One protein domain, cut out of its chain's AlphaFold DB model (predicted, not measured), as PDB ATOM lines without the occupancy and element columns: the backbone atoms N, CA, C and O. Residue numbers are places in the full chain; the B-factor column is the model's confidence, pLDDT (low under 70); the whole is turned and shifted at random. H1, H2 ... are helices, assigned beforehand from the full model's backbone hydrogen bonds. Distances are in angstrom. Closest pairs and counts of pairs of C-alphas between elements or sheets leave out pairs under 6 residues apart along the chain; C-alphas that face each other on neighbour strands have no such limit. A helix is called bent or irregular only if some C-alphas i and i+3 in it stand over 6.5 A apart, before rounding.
ATOM      1  N   GLU A   2      50.990  40.329 -27.400       77.88
ATOM      2  CA  GLU A   2      50.598  41.297 -26.371       77.88
ATOM      3  C   GLU A   2      49.693  40.624 -25.334       77.88
ATOM      4  O   GLU A   2      48.586  40.207 -25.662       77.88
ATOM      5  N   GLY A   3      50.183  40.517 -24.096       83.00
ATOM      6  CA  GLY A   3      49.465  39.900 -22.977       83.00
ATOM      7  C   GLY A   3      49.284  38.379 -23.083       83.00
ATOM      8  O   GLY A   3      49.455  37.772 -24.139       83.00
ATOM      9  N   GLU A   4      48.930  37.762 -21.955       87.12
ATOM     10  CA  GLU A   4      48.504  36.362 -21.880       87.12
ATOM     11  C   GLU A   4      46.998  36.312 -21.607       87.12
ATOM     12  O   GLU A   4      46.487  37.071 -20.782       87.12
ATOM     13  N   LEU A   5      46.280  35.417 -22.292       85.12
ATOM     14  CA  LEU A   5      44.869  35.164 -22.010       85.12
ATOM     15  C   LEU A   5      44.777  34.176 -20.833       85.12
ATOM     16  O   LEU A   5      45.143  33.015 -21.005       85.12
ATOM     17  N   PRO A   6      44.257  34.570 -19.655       86.56
ATOM     18  CA  PRO A   6      44.242  33.709 -18.470       86.56
ATOM     19  C   PRO A   6      43.113  32.658 -18.493       86.56
ATOM     20  O   PRO A   6      42.765  32.100 -17.454       86.56
ATOM     21  N   TYR A   7      42.499  32.414 -19.655       88.38
ATOM     22  CA  TYR A   7      41.352  31.522 -19.825       88.38
ATOM     23  C   TYR A   7      41.641  30.479 -20.902       88.38
ATOM     24  O   TYR A   7      42.087  30.814 -21.995       88.38
ATOM     25  N   GLU A   8      41.304  29.221 -20.623       91.00
ATOM     26  CA  GLU A   8      41.492  28.104 -21.562       91.00
ATOM     27  C   GLU A   8      40.510  28.130 -22.743       91.00
ATOM     28  O   GLU A   8      40.738  27.483 -23.766       91.00
ATOM     29  N   ARG A   9      39.388  28.849 -22.607       92.50
ATOM     30  CA  ARG A   9      38.315  28.889 -23.605       92.50
ATOM     31  C   ARG A   9      37.848  30.317 -23.862       92.50
ATOM     32  O   ARG A   9      37.476  31.026 -22.931       92.50
ATOM     33  N   LEU A  10      37.776  30.670 -25.144       94.00
ATOM     34  CA  LEU A  10      37.148  31.884 -25.665       94.00
ATOM     35  C   LEU A  10      35.985  31.487 -26.583       94.00
ATOM     36  O   LEU A  10      36.134  30.603 -27.423       94.00
ATOM     37  N   VAL A  11      34.830  32.133 -26.416       95.38
ATOM     38  CA  VAL A  11      33.637  31.928 -27.249       95.38
ATOM     39  C   VAL A  11      33.159  33.288 -27.738       95.38
ATOM     40  O   VAL A  11      33.047  34.216 -26.939       95.38
ATOM     41  N   ILE A  12      32.873  33.394 -29.035       96.56
ATOM     42  CA  ILE A  12      32.316  34.592 -29.669       96.56
ATOM     43  C   ILE A  12      31.002  34.183 -30.332       96.56
ATOM     44  O   ILE A  12      30.956  33.181 -31.044       96.56
ATOM     45  N   ILE A  13      29.940  34.940 -30.063       97.25
ATOM     46  CA  ILE A  13      28.610  34.737 -30.638       97.25
ATOM     47  C   ILE A  13      28.183  36.073 -31.238       97.25
ATOM     48  O   ILE A  13      28.151  37.079 -30.531       97.25
ATOM     49  N   GLU A  14      27.894  36.082 -32.535       97.62
ATOM     50  CA  GLU A  14      27.412  37.264 -33.247       97.62
ATOM     51  C   GLU A  14      25.881  37.310 -33.226       97.62
ATOM     52  O   GLU A  14      25.213  36.288 -33.397       97.62
ATOM     53  N   PHE A  15      25.337  38.509 -33.029       98.00
ATOM     54  CA  PHE A  15      23.905  38.784 -33.065       98.00
ATOM     55  C   PHE A  15      23.627  39.949 -34.022       98.00
ATOM     56  O   PHE A  15      24.469  40.843 -34.120       98.00
ATOM     57  N   PRO A  16      22.452  39.991 -34.683       97.62
ATOM     58  CA  PRO A  16      22.114  41.078 -35.604       97.62
ATOM     59  C   PRO A  16      22.120  42.454 -34.932       97.62
ATOM     60  O   PRO A  16      22.529  43.443 -35.537       97.62
ATOM     61  N   THR A  17      21.672  42.524 -33.676       97.56
ATOM     62  CA  THR A  17      21.702  43.740 -32.863       97.56
ATOM     63  C   THR A  17      22.139  43.449 -31.427       97.56
ATOM     64  O   THR A  17      22.007  42.333 -30.917       97.56
ATOM     65  N   ARG A  18      22.578  44.496 -30.715       97.31
ATOM     66  CA  ARG A  18      22.830  44.431 -29.267       97.31
ATOM     67  C   ARG A  18      21.608  43.929 -28.492       97.31
ATOM     68  O   ARG A  18      21.747  43.177 -27.527       97.31
ATOM     69  N   GLN A  19      20.414  44.354 -28.901       98.12
ATOM     70  CA  GLN A  19      19.177  43.991 -28.221       98.12
ATOM     71  C   GLN A  19      18.885  42.493 -28.348       98.12
ATOM     72  O   GLN A  19      18.419  41.901 -27.378       98.12
ATOM     73  N   ASP A  20      19.224  41.873 -29.481       98.31
ATOM     74  CA  ASP A  20      19.076  40.427 -29.674       98.31
ATOM     75  C   ASP A  20      19.992  39.639 -28.728       98.31
ATOM     76  O   ASP A  20      19.552  38.665 -28.119       98.31
ATOM     77  N   ALA A  21      21.233  40.095 -28.519       98.31
ATOM     78  CA  ALA A  21      22.154  39.478 -27.560       98.31
ATOM     79  C   ALA A  21      21.625  39.562 -26.115       98.31
ATOM     80  O   ALA A  21      21.696  38.595 -25.352       98.31
ATOM     81  N   ILE A  22      21.061  40.715 -25.738       98.25
ATOM     82  CA  ILE A  22      20.454  40.922 -24.415       98.25
ATOM     83  C   ILE A  22      19.192  40.065 -24.259       98.25
ATOM     84  O   ILE A  22      18.990  39.458 -23.207       98.25
ATOM     85  N   ALA A  23      18.348  40.001 -25.289       98.56
ATOM     86  CA  ALA A  23      17.136  39.190 -25.289       98.56
ATOM     87  C   ALA A  23      17.465  37.697 -25.172       98.56
ATOM     88  O   ALA A  23      16.835  37.001 -24.381       98.56
ATOM     89  N   TRP A  24      18.491  37.225 -25.884       98.38
ATOM     90  CA  TRP A  24      18.998  35.862 -25.752       98.38
ATOM     91  C   TRP A  24      19.492  35.566 -24.333       98.38
ATOM     92  O   TRP A  24      19.103  34.554 -23.761       98.38
ATOM     93  N   TYR A  25      20.292  36.454 -23.732       97.81
ATOM     94  CA  TYR A  25      20.774  36.253 -22.361       97.81
ATOM     95  C   TYR A  25      19.621  36.211 -21.346       97.81
ATOM     96  O   TYR A  25      19.666  35.442 -20.389       97.81
ATOM     97  N   ASN A  26      18.582  37.024 -21.544       98.25
ATOM     98  CA  ASN A  26      17.427  37.104 -20.647       98.25
ATOM     99  C   ASN A  26      16.309  36.099 -20.972       98.25
ATOM    100  O   ASN A  26      15.275  36.126 -20.303       98.25
ATOM    101  N   SER A  27      16.474  35.238 -21.981       98.69
ATOM    102  CA  SER A  27      15.452  34.255 -22.343       98.69
ATOM    103  C   SER A  27      15.260  33.219 -21.235       98.69
ATOM    104  O   SER A  27      16.197  32.890 -20.503       98.69
ATOM    105  N   SER A  28      14.048  32.674 -21.124       98.56
ATOM    106  CA  SER A  28      13.739  31.592 -20.180       98.56
ATOM    107  C   SER A  28      14.683  30.403 -20.343       98.56
ATOM    108  O   SER A  28      15.183  29.861 -19.364       98.56
ATOM    109  N   GLU A  29      14.975  30.053 -21.589       98.50
ATOM    110  CA  GLU A  29      15.767  28.905 -21.994       98.50
ATOM    111  C   GLU A  29      17.236  29.075 -21.594       98.50
ATOM    112  O   GLU A  29      17.858  28.142 -21.086       98.50
ATOM    113  N   TYR A  30      17.807  30.274 -21.776       97.94
ATOM    114  CA  TYR A  30      19.182  30.531 -21.347       97.94
ATOM    115  C   TYR A  30      19.286  30.664 -19.824       97.94
ATOM    116  O   TYR A  30      20.242  30.172 -19.219       97.94
ATOM    117  N   GLN A  31      18.296  31.292 -19.185       98.50
ATOM    118  CA  GLN A  31      18.253  31.429 -17.729       98.50
ATOM    119  C   GLN A  31      18.116  30.074 -17.019       98.50
ATOM    120  O   GLN A  31      18.718  29.892 -15.963       98.50
ATOM    121  N   GLU A  32      17.412  29.104 -17.610       98.50
ATOM    122  CA  GLU A  32      17.298  27.741 -17.071       98.50
ATOM    123  C   GLU A  32      18.665  27.041 -16.965       98.50
ATOM    124  O   GLU A  32      18.955  26.379 -15.967       98.50
ATOM    125  N   ILE A  33      19.550  27.237 -17.950       97.50
ATOM    126  CA  ILE A  33      20.874  26.590 -17.990       97.50
ATOM    127  C   ILE A  33      21.995  27.417 -17.336       97.50
ATOM    128  O   ILE A  33      23.084  26.898 -17.064       97.50
ATOM    129  N   LEU A  34      21.761  28.704 -17.063       97.12
ATOM    130  CA  LEU A  34      22.765  29.621 -16.518       97.12
ATOM    131  C   LEU A  34      23.381  29.151 -15.180       97.12
ATOM    132  O   LEU A  34      24.609  29.231 -15.056       97.12
ATOM    133  N   PRO A  35      22.624  28.615 -14.196       97.50
ATOM    134  CA  PRO A  35      23.203  28.134 -12.940       97.50
ATOM    135  C   PRO A  35      24.249  27.033 -13.142       97.50
ATOM    136  O   PRO A  35      25.308  27.061 -12.513       97.50
ATOM    137  N   MET A  36      23.995  26.101 -14.066       97.31
ATOM    138  CA  MET A  36      24.936  25.030 -14.405       97.31
ATOM    139  C   MET A  36      26.217  25.591 -15.040       97.31
ATOM    140  O   MET A  36      27.320  25.146 -14.718       97.31
ATOM    141  N   ARG A  37      26.103  26.600 -15.913       94.56
ATOM    142  CA  ARG A  37      27.270  27.268 -16.512       94.56
ATOM    143  C   ARG A  37      28.157  27.917 -15.447       94.56
ATOM    144  O   ARG A  37      29.381  27.780 -15.502       94.56
ATOM    145  N   LEU A  38      27.536  28.618 -14.498       95.75
ATOM    146  CA  LEU A  38      28.226  29.337 -13.425       95.75
ATOM    147  C   LEU A  38      28.879  28.395 -12.406       95.75
ATOM    148  O   LEU A  38      29.941  28.721 -11.882       95.75
ATOM    149  N   SER A  39      28.287  27.225 -12.141       97.00
ATOM    150  CA  SER A  39      28.904  26.217 -11.268       97.00
ATOM    151  C   SER A  39      30.060  25.474 -11.943       97.00
ATOM    152  O   SER A  39      30.993  25.047 -11.265       97.00
ATOM    153  N   SER A  40      30.026  25.352 -13.272       94.62
ATOM    154  CA  SER A  40      31.016  24.590 -14.042       94.62
ATOM    155  C   SER A  40      32.275  25.385 -14.394       94.62
ATOM    156  O   SER A  40      33.292  24.792 -14.745       94.62
ATOM    157  N   SER A  41      32.232  26.723 -14.361       91.50
ATOM    158  CA  SER A  41      33.365  27.554 -14.785       91.50
ATOM    159  C   SER A  41      33.316  28.976 -14.226       91.50
ATOM    160  O   SER A  41      32.247  29.536 -13.994       91.50
ATOM    161  N   LYS A  42      34.496  29.590 -14.079       91.12
ATOM    162  CA  LYS A  42      34.648  31.033 -13.848       91.12
ATOM    163  C   LYS A  42      35.142  31.681 -15.134       91.12
ATOM    164  O   LYS A  42      36.054  31.167 -15.771       91.12
ATOM    165  N   GLY A  43      34.560  32.813 -15.501       91.75
ATOM    166  CA  GLY A  43      34.945  33.535 -16.707       91.75
ATOM    167  C   GLY A  43      34.252  34.882 -16.803       91.75
ATOM    168  O   GLY A  43      33.386  35.208 -15.989       91.75
ATOM    169  N   ILE A  44      34.645  35.654 -17.810       93.25
ATOM    170  CA  ILE A  44      34.031  36.940 -18.133       93.25
ATOM    171  C   ILE A  44      32.981  36.719 -19.223       93.25
ATOM    172  O   ILE A  44      33.185  35.936 -20.148       93.25
ATOM    173  N   PHE A  45      31.858  37.420 -19.103       94.81
ATOM    174  CA  PHE A  45      30.849  37.532 -20.147       94.81
ATOM    175  C   PHE A  45      30.660  39.017 -20.462       94.81
ATOM    176  O   PHE A  45      30.473  39.815 -19.544       94.81
ATOM    177  N   ALA A  46      30.729  39.390 -21.738       96.00
ATOM    178  CA  ALA A  46      30.600  40.772 -22.177       96.00
ATOM    179  C   ALA A  46      29.815  40.844 -23.491       96.00
ATOM    180  O   ALA A  46      29.936  39.962 -24.338       96.00
ATOM    181  N   VAL A  47      29.037  41.918 -23.654       97.25
ATOM    182  CA  VAL A  47      28.357  42.264 -24.909       97.25
ATOM    183  C   VAL A  47      29.008  43.526 -25.456       97.25
ATOM    184  O   VAL A  47      28.935  44.588 -24.827       97.25
ATOM    185  N   VAL A  48      29.645  43.398 -26.615       96.75
ATOM    186  CA  VAL A  48      30.391  44.466 -27.285       96.75
ATOM    187  C   VAL A  48      29.652  44.848 -28.562       96.75
ATOM    188  O   VAL A  48      29.183  43.966 -29.278       96.75
ATOM    189  N   ASP A  49      29.539  46.148 -28.825       95.81
ATOM    190  CA  ASP A  49      28.960  46.644 -30.073       95.81
ATOM    191  C   ASP A  49      30.015  46.597 -31.185       95.81
ATOM    192  O   ASP A  49      31.177  46.947 -30.964       95.81
ATOM    193  N   GLY A  50      29.608  46.130 -32.367       89.62
ATOM    194  CA  GLY A  50      30.446  46.152 -33.565       89.62
ATOM    195  C   GLY A  50      30.696  47.577 -34.070       89.62
ATOM    196  O   GLY A  50      29.971  48.506 -33.712       89.62
ATOM    197  N   VAL A  51      31.732  47.724 -34.901       83.00
ATOM    198  CA  VAL A  51      32.098  48.972 -35.601       83.00
ATOM    199  C   VAL A  51      31.500  49.035 -36.995       83.00
ATOM    200  O   VAL A  51      31.470  47.977 -37.661       83.00
TER     201      VAL A  51
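AT A GLANCE: This is residues 2 to 51 of the 51 residues of the protein "DUF1330 domain-containing protein" of Caballeronia choica (UniProt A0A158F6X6). Two helices, H1 and H2, meet near their ends as an L, with a tight turn between them at the corner. The long unnamed stretch of residues 2 to 17 leads in to H1, and residues 41 to 51 fold back from the far end of H2 toward H1, giving a flat, loosely filled frame. The printed part has 50 residues with two named helices, H1 then H2, and no named strand; the class is all helix, though only 21 of the 50 residues are in named elements. The whole is loose, with a radius of gyration of the C-alphas of 12.9 A, and spans 35 by 33 by 10 A.

HOW THE PARTS SIT: H2, residues 28 to 40, is the longest helix. H1, residues 18 to 25, is close to H2 but not clearly touching it, with 2 pairs of C-alphas within 8 A. Their closest C-alphas, those of Trp 24 and Tyr 30, are 6.9 A apart. Their lines are about perpendicular, only just, at 71 degrees, the line of H2 being a rough one. In H1 every O i to N i+4 pair is within hydrogen-bond range, and in H2 6 of 9 are.

IN THESE COORDINATES: H2 measures 19.6 A from C-alpha 28 at (13.739, 31.592, -20.180) to C-alpha 40 at (31.016, 24.590, -14.042). It is irregular, with C-alphas 32 and 35 standing 7.2 A apart. H1 measures 10.9 A and begins with C-alpha 18 at (22.830, 44.431, -29.267).

THE WHOLE: The two C-alphas farthest apart, those of Glu 2 and Ser 28, are 38.6 A apart. Residues 26 to 33, of which 28 to 33 belong to H2, stand free, as do residues 35 to 41, of which 35 to 40 belong to H2. The link from H1 to H2 is tight, with 2 residues. The printed part has no cut, and no printed residue has a pLDDT under 70.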